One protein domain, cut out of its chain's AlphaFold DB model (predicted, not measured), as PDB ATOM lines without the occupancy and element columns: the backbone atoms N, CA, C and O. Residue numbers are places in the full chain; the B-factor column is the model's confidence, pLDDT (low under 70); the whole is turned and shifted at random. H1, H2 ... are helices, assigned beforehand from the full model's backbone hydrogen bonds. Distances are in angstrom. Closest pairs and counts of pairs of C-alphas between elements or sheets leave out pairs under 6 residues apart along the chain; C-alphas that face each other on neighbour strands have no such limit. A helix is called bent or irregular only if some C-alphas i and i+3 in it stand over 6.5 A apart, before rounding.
ATOM      1  N   LYS A  36      -8.814 -78.767 165.211       58.66
ATOM      2  CA  LYS A  36      -9.683 -79.737 164.520       58.66
ATOM      3  C   LYS A  36     -10.569 -79.064 163.464       58.66
ATOM      4  O   LYS A  36     -10.610 -79.542 162.332       58.66
ATOM      5  N   ASP A  37     -11.178 -77.930 163.800       66.12
ATOM      6  CA  ASP A  37     -12.040 -77.186 162.874       66.12
ATOM      7  C   ASP A  37     -11.212 -76.462 161.807       66.12
ATOM      8  O   ASP A  37     -11.569 -76.471 160.629       66.12
ATOM      9  N   TYR A  38     -10.029 -75.948 162.168       74.12
ATOM     10  CA  TYR A  38      -9.079 -75.427 161.182       74.12
ATOM     11  C   TYR A  38      -8.593 -76.511 160.215       74.12
ATOM     12  O   TYR A  38      -8.520 -76.247 159.021       74.12
ATOM     13  N   PHE A  39      -8.308 -77.734 160.670       78.31
ATOM     14  CA  PHE A  39      -7.894 -78.826 159.785       78.31
ATOM     15  C   PHE A  39      -9.010 -79.243 158.832       78.31
ATOM     16  O   PHE A  39      -8.742 -79.473 157.652       78.31
ATOM     17  N   PHE A  40     -10.254 -79.311 159.310       79.94
ATOM     18  CA  PHE A  40     -11.399 -79.591 158.448       79.94
ATOM     19  C   PHE A  40     -11.597 -78.482 157.405       79.94
ATOM     20  O   PHE A  40     -11.737 -78.776 156.218       79.94
ATOM     21  N   ASN A  41     -11.499 -77.213 157.815       82.38
ATOM     22  CA  ASN A  41     -11.613 -76.063 156.918       82.38
ATOM     23  C   ASN A  41     -10.473 -75.998 155.893       82.38
ATOM     24  O   ASN A  41     -10.722 -75.742 154.716       82.38
ATOM     25  N   ILE A  42      -9.235 -76.279 156.313       84.19
ATOM     26  CA  ILE A  42      -8.079 -76.375 155.413       84.19
ATOM     27  C   ILE A  42      -8.323 -77.490 154.399       84.19
ATOM     28  O   ILE A  42      -8.238 -77.240 153.203       84.19
ATOM     29  N   LYS A  43      -8.712 -78.692 154.847       84.88
ATOM     30  CA  LYS A  43      -8.985 -79.826 153.953       84.88
ATOM     31  C   LYS A  43     -10.094 -79.510 152.947       84.88
ATOM     32  O   LYS A  43      -9.946 -79.819 151.767       84.88
ATOM     33  N   LYS A  44     -11.176 -78.873 153.398       82.56
ATOM     34  CA  LYS A  44     -12.300 -78.459 152.548       82.56
ATOM     35  C   LYS A  44     -11.877 -77.425 151.502       82.56
ATOM     36  O   LYS A  44     -12.195 -77.583 150.326       82.56
ATOM     37  N   SER A  45     -11.110 -76.413 151.907       84.44
ATOM     38  CA  SER A  45     -10.576 -75.399 150.991       84.44
ATOM     39  C   SER A  45      -9.602 -76.009 149.976       84.44
ATOM     40  O   SER A  45      -9.747 -75.799 148.774       84.44
ATOM     41  N   SER A  46      -8.671 -76.856 150.426       86.50
ATOM     42  CA  SER A  46      -7.736 -77.567 149.547       86.50
ATOM     43  C   SER A  46      -8.456 -78.456 148.533       86.50
ATOM     44  O   SER A  46      -8.082 -78.473 147.363       86.50
ATOM     45  N   HIS A  47      -9.510 -79.159 148.948       82.69
ATOM     46  CA  HIS A  47     -10.319 -79.974 148.046       82.69
ATOM     47  C   HIS A  47     -10.974 -79.131 146.940       82.69
ATOM     48  O   HIS A  47     -10.930 -79.503 145.769       82.69
ATOM     49  N   HIS A  48     -11.512 -77.957 147.283       79.88
ATOM     50  CA  HIS A  48     -12.070 -77.034 146.295       79.88
ATOM     51  C   HIS A  48     -11.001 -76.518 145.319       79.88
ATOM     52  O   HIS A  48     -11.271 -76.401 144.122       79.88
ATOM     53  N   VAL A  49      -9.787 -76.233 145.799       84.94
ATOM     54  CA  VAL A  49      -8.675 -75.824 144.927       84.94
ATOM     55  C   VAL A  49      -8.361 -76.921 143.913       84.94
ATOM     56  O   VAL A  49      -8.285 -76.618 142.728       84.94
ATOM     57  N   LEU A  50      -8.275 -78.188 144.334       85.12
ATOM     58  CA  LEU A  50      -8.039 -79.312 143.419       85.12
ATOM     59  C   LEU A  50      -9.130 -79.426 142.344       85.12
ATOM     60  O   LEU A  50      -8.811 -79.541 141.161       85.12
ATOM     61  N   LEU A  51     -10.407 -79.341 142.732       81.44
ATOM     62  CA  LEU A  51     -11.526 -79.376 141.781       81.44
ATOM     63  C   LEU A  51     -11.435 -78.240 140.749       81.44
ATOM     64  O   LEU A  51     -11.578 -78.479 139.551       81.44
ATOM     65  N   CYS A  52     -11.144 -77.015 141.198       81.38
ATOM     66  CA  CYS A  52     -10.963 -75.870 140.306       81.38
ATOM     67  C   CYS A  52      -9.737 -76.011 139.401       81.38
ATOM     68  O   CYS A  52      -9.811 -75.646 138.230       81.38
ATOM     69  N   SER A  53      -8.626 -76.540 139.916       87.69
ATOM     70  CA  SER A  53      -7.401 -76.753 139.142       87.69
ATOM     71  C   SER A  53      -7.602 -77.765 138.020       87.69
ATOM     72  O   SER A  53      -7.123 -77.541 136.914       87.69
ATOM     73  N   HIS A  54      -8.342 -78.844 138.281       88.00
ATOM     74  CA  HIS A  54      -8.668 -79.843 137.263       88.00
ATOM     75  C   HIS A  54      -9.837 -79.436 136.357       88.00
ATOM     76  O   HIS A  54     -10.091 -80.118 135.370       88.00
ATOM     77  N   ARG A  55     -10.550 -78.347 136.686       87.38
ATOM     78  CA  ARG A  55     -11.738 -77.851 135.967       87.38
ATOM     79  C   ARG A  55     -12.839 -78.898 135.768       87.38
ATOM     80  O   ARG A  55     -13.675 -78.775 134.875       87.38
ATOM     81  N   VAL A  56     -12.880 -79.908 136.635       85.94
ATOM     82  CA  VAL A  56     -13.914 -80.943 136.601       85.94
ATOM     83  C   VAL A  56     -15.096 -80.485 137.461       85.94
ATOM     84  O   VAL A  56     -14.901 -80.167 138.638       85.94
ATOM     85  N   PRO A  57     -16.325 -80.446 136.913       86.00
ATOM     86  CA  PRO A  57     -17.515 -80.114 137.674       86.00
ATOM     87  C   PRO A  57     -17.671 -81.024 138.905       86.00
ATOM     88  O   PRO A  57     -17.467 -82.237 138.789       86.00
ATOM     89  N   PRO A  58     -18.085 -80.488 140.067       81.69
ATOM     90  CA  PRO A  58     -18.258 -81.273 141.291       81.69
ATOM     91  C   PRO A  58     -19.207 -82.467 141.145       81.69
ATOM     92  O   PRO A  58     -19.070 -83.429 141.883       81.69
ATOM     93  N   GLN A  59     -20.141 -82.423 140.186       81.31
ATOM     94  CA  GLN A  59     -21.070 -83.505 139.846       81.31
ATOM     95  C   GLN A  59     -20.361 -84.758 139.308       81.31
ATOM     96  O   GLN A  59     -20.886 -85.859 139.430       81.31
ATOM     97  N   MET A  60     -19.212 -84.580 138.649       80.50
ATOM     98  CA  MET A  60     -18.453 -85.651 137.989       80.50
ATOM     99  C   MET A  60     -17.385 -86.251 138.905       80.50
ATOM    100  O   MET A  60     -16.833 -87.310 138.618       80.50
ATOM    101  N   VAL A  61     -17.079 -85.569 140.006       81.25
ATOM    102  CA  VAL A  61     -16.174 -86.062 141.041       81.25
ATOM    103  C   VAL A  61     -17.037 -86.590 142.178       81.25
ATOM    104  O   VAL A  61     -18.081 -86.018 142.462       81.25
ATOM    105  N   SER A  62     -16.634 -87.667 142.854       69.81
ATOM    106  CA  SER A  62     -17.389 -88.261 143.974       69.81
ATOM    107  C   SER A  62     -17.349 -87.383 145.244       69.81
ATOM    108  O   SER A  62     -16.985 -87.838 146.330       69.81
ATOM    109  N   THR A  63     -17.687 -86.104 145.104       70.56
ATOM    110  CA  THR A  63     -17.714 -85.106 146.165       70.56
ATOM    111  C   THR A  63     -19.103 -85.069 146.771       70.56
ATOM    112  O   THR A  63     -20.092 -84.839 146.076       70.56
ATOM    113  N   ILE A  64     -19.180 -85.261 148.084       73.31
ATOM    114  CA  ILE A  64     -20.430 -85.119 148.827       73.31
ATOM    115  C   ILE A  64     -20.720 -83.616 148.965       73.31
ATOM    116  O   ILE A  64     -19.846 -82.885 149.439       73.31
ATOM    117  N   PRO A  65     -21.904 -83.128 148.552       69.75
ATOM    118  CA  PRO A  65     -22.241 -81.721 148.688       69.75
ATOM    119  C   PRO A  65     -22.329 -81.330 150.163       69.75
ATOM    120  O   PRO A  65     -22.958 -82.005 150.973       69.75
ATOM    121  N   ASP A  66     -21.724 -80.193 150.498       70.12
ATOM    122  CA  ASP A  66     -21.812 -79.601 151.834       70.12
ATOM    123  C   ASP A  66     -23.179 -78.953 152.118       70.12
ATOM    124  O   ASP A  66     -23.463 -78.596 153.260       70.12
ATOM    125  N   ASN A  67     -24.005 -78.746 151.086       66.62
ATOM    126  CA  ASN A  67     -25.319 -78.120 151.203       66.62
ATOM    127  C   ASN A  67     -26.445 -79.085 150.786       66.62
ATOM    128  O   ASN A  67     -26.273 -79.950 149.929       66.62
ATOM    129  N   THR A  68     -27.623 -78.899 151.381       59.12
ATOM    130  CA  THR A  68     -28.836 -79.708 151.154       59.12
ATOM    131  C   THR A  68     -29.458 -79.511 149.758       59.12
ATOM    132  O   THR A  68     -30.408 -80.200 149.407       59.12
ATOM    133  N   GLY A  69     -28.942 -78.582 148.943       67.38
ATOM    134  CA  GLY A  69     -29.441 -78.244 147.602       67.38
ATOM    135  C   GLY A  69     -28.966 -79.171 146.478       67.38
ATOM    136  O   GLY A  69     -29.370 -78.987 145.332       67.38
ATOM    137  N   GLY A  70     -28.146 -80.177 146.794       68.81
ATOM    138  CA  GLY A  70     -27.664 -81.160 145.825       68.81
ATOM    139  C   GLY A  70     -26.616 -80.607 144.853       68.81
ATOM    140  O   GLY A  70     -26.286 -79.425 144.832       68.81
ATOM    141  N   VAL A  71     -26.049 -81.505 144.048       68.88
ATOM    142  CA  VAL A  71     -24.947 -81.208 143.117       68.88
ATOM    143  C   VAL A  71     -25.419 -80.619 141.772       68.88
ATOM    144  O   VAL A  71     -24.613 -80.043 141.052       68.88
ATOM    145  N   GLY A  72     -26.713 -80.672 141.439       79.75
ATOM    146  CA  GLY A  72     -27.269 -80.186 140.162       79.75
ATOM    147  C   GLY A  72     -27.337 -81.257 139.061       79.75
ATOM    148  O   GLY A  72     -27.127 -82.437 139.324       79.75
ATOM    149  N   ASP A  73     -27.658 -80.849 137.827       85.31
ATOM    150  CA  ASP A  73     -27.835 -81.757 136.681       85.31
ATOM    151  C   ASP A  73     -26.488 -82.263 136.128       85.31
ATOM    152  O   ASP A  73     -25.706 -81.512 135.531       85.31
ATOM    153  N   ALA A  74     -26.237 -83.562 136.309       84.94
ATOM    154  CA  ALA A  74     -25.028 -84.240 135.855       84.94
ATOM    155  C   ALA A  74     -24.920 -84.309 134.323       84.94
ATOM    156  O   ALA A  74     -23.818 -84.200 133.786       84.94
ATOM    157  N   VAL A  75     -26.039 -84.436 133.601       87.44
ATOM    158  CA  VAL A  75     -26.033 -84.533 132.133       87.44
ATOM    159  C   VAL A  75     -25.512 -83.230 131.543       87.44
ATOM    160  O   VAL A  75     -24.576 -83.225 130.743       87.44
ATOM    161  N   LYS A  76     -26.055 -82.104 132.010       87.38
ATOM    162  CA  LYS A  76     -25.631 -80.777 131.564       87.38
ATOM    163  C   LYS A  76     -24.178 -80.476 131.940       87.38
ATOM    164  O   LYS A  76     -23.432 -79.950 131.115       87.38
ATOM    165  N   ALA A  77     -23.757 -80.828 133.156       88.56
ATOM    166  CA  ALA A  77     -22.370 -80.654 133.591       88.56
ATOM    167  C   ALA A  77     -21.389 -81.454 132.716       88.56
ATOM    168  O   ALA A  77     -20.351 -80.929 132.315       88.56
ATOM    169  N   SER A  78     -21.749 -82.690 132.361       89.88
ATOM    170  CA  SER A  78     -20.960 -83.551 131.477       89.88
ATOM    171  C   SER A  78     -20.837 -82.971 130.062       89.88
ATOM    172  O   SER A  78     -19.734 -82.874 129.532       89.88
ATOM    173  N   GLN A  79     -21.939 -82.495 129.471       90.44
ATOM    174  CA  GLN A  79     -21.920 -81.848 128.151       90.44
ATOM    175  C   GLN A  79     -20.970 -80.646 128.105       90.44
ATOM    176  O   GLN A  79     -20.208 -80.491 127.152       90.44
ATOM    177  N   ILE A  80     -21.003 -79.805 129.143       89.44
ATOM    178  CA  ILE A  80     -20.140 -78.624 129.242       89.44
ATOM    179  C   ILE A  80     -18.677 -79.040 129.426       89.44
ATOM    180  O   ILE A  80     -17.813 -78.486 128.750       89.44
ATOM    181  N   LEU A  81     -18.397 -80.028 130.285       91.19
ATOM    182  CA  LEU A  81     -17.044 -80.551 130.494       91.19
ATOM    183  C   LEU A  81     -16.445 -81.095 129.194       91.19
ATOM    184  O   LEU A  81     -15.314 -80.763 128.842       91.19
ATOM    185  N   VAL A  82     -17.204 -81.911 128.461       91.75
ATOM    186  CA  VAL A  82     -16.704 -82.501 127.217       91.75
ATOM    187  C   VAL A  82     -16.444 -81.423 126.175       91.75
ATOM    188  O   VAL A  82     -15.376 -81.411 125.568       91.75
ATOM    189  N   ARG A  83     -17.384 -80.490 126.005       90.75
ATOM    190  CA  ARG A  83     -17.258 -79.404 125.030       90.75
ATOM    191  C   ARG A  83     -16.082 -78.475 125.331       90.75
ATOM    192  O   ARG A  83     -15.368 -78.102 124.407       90.75
ATOM    193  N   ASN A  84     -15.918 -78.069 126.588       91.12
ATOM    194  CA  ASN A  84     -14.990 -76.998 126.947       91.12
ATOM    195  C   ASN A  84     -13.597 -77.498 127.320       91.12
ATOM    196  O   ASN A  84     -12.643 -76.759 127.122       91.12
ATOM    197  N   GLU A  85     -13.470 -78.708 127.862       92.06
ATOM    198  CA  GLU A  85     -12.177 -79.222 128.324       92.06
ATOM    199  C   GLU A  85     -11.721 -80.403 127.461       92.06
ATOM    200  O   GLU A  85     -10.638 -80.359 126.885       92.06
ATOM    201  N   LEU A  86     -12.546 -81.447 127.288       91.50
ATOM    202  CA  LEU A  86     -12.086 -82.657 126.590       91.50
ATOM    203  C   LEU A  86     -11.859 -82.433 125.096       91.50
ATOM    204  O   LEU A  86     -10.828 -82.856 124.590       91.50
ATOM    205  N   MET A  87     -12.779 -81.777 124.387       91.69
ATOM    206  CA  MET A  87     -12.638 -81.552 122.942       91.69
ATOM    207  C   MET A  87     -11.391 -80.728 122.606       91.69
ATOM    208  O   MET A  87     -10.690 -81.071 121.658       91.69
ATOM    209  N   LEU A  88     -11.067 -79.708 123.410       90.69
ATOM    210  CA  LEU A  88      -9.842 -78.921 123.229       90.69
ATOM    211  C   LEU A  88      -8.585 -79.765 123.451       90.69
ATOM    212  O   LEU A  88      -7.618 -79.622 122.714       90.69
ATOM    213  N   LEU A  89      -8.596 -80.684 124.421       91.69
ATOM    214  CA  LEU A  89      -7.472 -81.597 124.651       91.69
ATOM    215  C   LEU A  89      -7.280 -82.618 123.519       91.69
ATOM    216  O   LEU A  89      -6.175 -83.128 123.341       91.69
ATOM    217  N   GLN A  90      -8.318 -82.916 122.731       92.81
ATOM    218  CA  GLN A  90      -8.205 -83.833 121.591       92.81
ATOM    219  C   GLN A  90      -7.399 -83.236 120.434       92.81
ATOM    220  O   GLN A  90      -6.740 -83.983 119.716       92.81
ATOM    221  N   GLU A  91      -7.431 -81.917 120.233       90.38
ATOM    222  CA  GLU A  91      -6.719 -81.242 119.137       90.38
ATOM    223  C   GLU A  91      -5.192 -81.453 119.167       90.38
ATOM    224  O   GLU A  91      -4.663 -81.986 118.186       90.38
ATOM    225  N   PRO A  92      -4.468 -81.155 120.265       90.56
ATOM    226  CA  PRO A  92      -3.025 -81.399 120.333       90.56
ATOM    227  C   PRO A  92      -2.681 -82.896 120.297       90.56
ATOM    228  O   PRO A  92      -1.627 -83.294 119.804       90.56
ATOM    229  N   LEU A  93      -3.578 -83.770 120.767       91.12
ATOM    230  CA  LEU A  93      -3.386 -85.216 120.635       91.12
ATOM    231  C   LEU A  93      -3.478 -85.658 119.167       91.12
ATOM    232  O   LEU A  93      -2.654 -86.448 118.714       91.12
ATOM    233  N   LYS A  94      -4.415 -85.104 118.386       90.88
ATOM    234  CA  LYS A  94      -4.493 -85.354 116.936       90.88
ATOM    235  C   LYS A  94      -3.256 -84.842 116.199       90.88
ATOM    236  O   LYS A  94      -2.813 -85.486 115.251       90.88
ATOM    237  N   GLU A  95      -2.665 -83.738 116.651       90.69
ATOM    238  CA  GLU A  95      -1.425 -83.201 116.076       90.69
ATOM    239  C   GLU A  95      -0.271 -84.215 116.120       90.69
ATOM    240  O   GLU A  95       0.537 -84.275 115.193       90.69
ATOM    241  N   THR A  96      -0.244 -85.096 117.123       90.44
ATOM    242  CA  THR A  96       0.756 -86.173 117.208       90.44
ATOM    243  C   THR A  96       0.685 -87.115 115.999       90.44
ATOM    244  O   THR A  96       1.719 -87.497 115.454       90.44
ATOM    245  N   SER A  97      -0.521 -87.435 115.519       90.44
ATOM    246  CA  SER A  97      -0.706 -88.259 114.313       90.44
ATOM    247  C   SER A  97      -0.190 -87.542 113.060       90.44
ATOM    248  O   SER A  97       0.478 -88.141 112.218       90.44
ATOM    249  N   ASN A  98      -0.412 -86.224 112.969       89.81
ATOM    250  CA  ASN A  98       0.118 -85.413 111.870       89.81
ATOM    251  C   ASN A  98       1.654 -85.399 111.861       89.81
ATOM    252  O   ASN A  98       2.263 -85.499 110.796       89.81
ATOM    253  N   LEU A  99       2.281 -85.310 113.039       91.69
ATOM    254  CA  LEU A  99       3.738 -85.331 113.177       91.69
ATOM    255  C   LEU A  99       4.338 -86.666 112.715       91.69
ATOM    256  O   LEU A  99       5.359 -86.677 112.028       91.69
ATOM    257  N   LEU A 100       3.691 -87.780 113.064       92.69
ATOM    258  CA  LEU A 100       4.132 -89.131 112.706       92.69
ATOM    259  C   LEU A 100       3.800 -89.511 111.254       92.69
ATOM    260  O   LEU A 100       4.315 -90.511 110.761       92.69
ATOM    261  N   ARG A 101       2.987 -88.702 110.557       91.19
ATOM    262  CA  ARG A 101       2.451 -88.986 109.211       91.19
ATOM    263  C   ARG A 101       1.716 -90.328 109.130       91.19
ATOM    264  O   ARG A 101       1.631 -90.931 108.062       91.19
ATOM    265  N   GLU A 102       1.171 -90.763 110.255       93.06
ATOM    266  CA  GLU A 102       0.414 -91.996 110.412       93.06
ATOM    267  C   GLU A 102      -0.787 -91.703 111.310       93.06
ATOM    268  O   GLU A 102      -0.678 -90.983 112.306       93.06
ATOM    269  N   GLU A 103      -1.956 -92.228 110.947       87.94
ATOM    270  CA  GLU A 103      -3.179 -92.035 111.723       87.94
ATOM    271  C   GLU A 103      -3.169 -92.948 112.959       87.94
ATOM    272  O   GLU A 103      -3.704 -94.053 112.949       87.94
ATOM    273  N   VAL A 104      -2.522 -92.483 114.031       91.69
ATOM    274  CA  VAL A 104      -2.366 -93.243 115.284       91.69
ATOM    275  C   VAL A 104      -3.486 -92.940 116.285       91.69
ATOM    276  O   VAL A 104      -3.928 -93.826 117.014       91.69
ATOM    277  N   ILE A 105      -3.956 -91.689 116.343       92.44
ATOM    278  CA  ILE A 105      -4.934 -91.219 117.335       92.44
ATOM    279  C   ILE A 105      -6.181 -90.691 116.628       92.44
ATOM    280  O   ILE A 105      -6.145 -89.652 115.968       92.44
ATOM    281  N   THR A 106      -7.308 -91.366 116.847       90.19
ATOM    282  CA  THR A 106      -8.632 -90.965 116.359       90.19
ATOM    283  C   THR A 106      -9.608 -90.805 117.520       90.19
ATOM    284  O   THR A 106      -9.455 -91.403 118.585       90.19
ATOM    285  N   PHE A 107     -10.619 -89.957 117.328       90.94
ATOM    286  CA  PHE A 107     -11.637 -89.679 118.339       90.94
ATOM    287  C   PHE A 107     -13.025 -89.832 117.726       90.94
ATOM    288  O   PHE A 107     -13.281 -89.327 116.632       90.94
ATOM    289  N   SER A 108     -13.921 -90.506 118.438       89.94
ATOM    290  CA  SER A 108     -15.328 -90.632 118.063       89.94
ATOM    291  C   SER A 108     -16.130 -89.387 118.453       89.94
ATOM    292  O   SER A 108     -15.738 -88.612 119.331       89.94
ATOM    293  N   HIS A 109     -17.274 -89.184 117.791       88.31
ATOM    294  CA  HIS A 109     -18.198 -88.124 118.181       88.31
ATOM    295  C   HIS A 109     -18.763 -88.408 119.574       88.31
ATOM    296  O   HIS A 109     -19.223 -89.516 119.855       88.31
TER     297      HIS A 109
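Overview. This is residues 36 to 109 of the 118 residues of an uncharacterized protein of Pantoea sp. SM3 (UniProt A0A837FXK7). What is the shape? Helix H1 and the longer, bent helix H2 string out along one long axis without touching, joined by a looping link, and the tail, residues 101 to 109, folds back. What is printed? The printed part has 74 residues, is all helix by class, and holds two named helices, H1 then H2, and no named strand. How spread is it? It is extended, with a radius of gyration of the C-alphas of 17.7 A and spans of 57 by 26 by 15 A.

Arrangement. Do the helices meet? H1, residues 36 to 54, is apart from both arms of H2, residues 74 to 100. Is H2 straight? By its hydrogen bonds it was assigned as one helix, but it is bent: C-alphas 84 and 87 are 6.5 A apart, and H2a, residues 74 to 84, and H2b, residues 87 to 100, stand at a steep tilt of 42 degrees. Are the backbones regular? Every O i to N i+4 pair is within hydrogen-bond range in H1 and H2a, but 5 of 10 in H2b.

Along the chain. Where does H1 begin? C-alpha 36 is at (-9.683, -79.737, 164.520), and H1 is 27.3 A long. Where does H2b end? C-alpha 100 is at (4.132, -89.131, 112.706); H2b is 21.1 A long.

Size, cuts and confidence. Is anything missing or loose? The printed part has no cut, the link from H1 to H2 is long, 19 residues, and residues 36 to 43 of H1 stand free. Where is confidence low? Residues 36 to 37, 62, 65 and 67 to 71 are under 70.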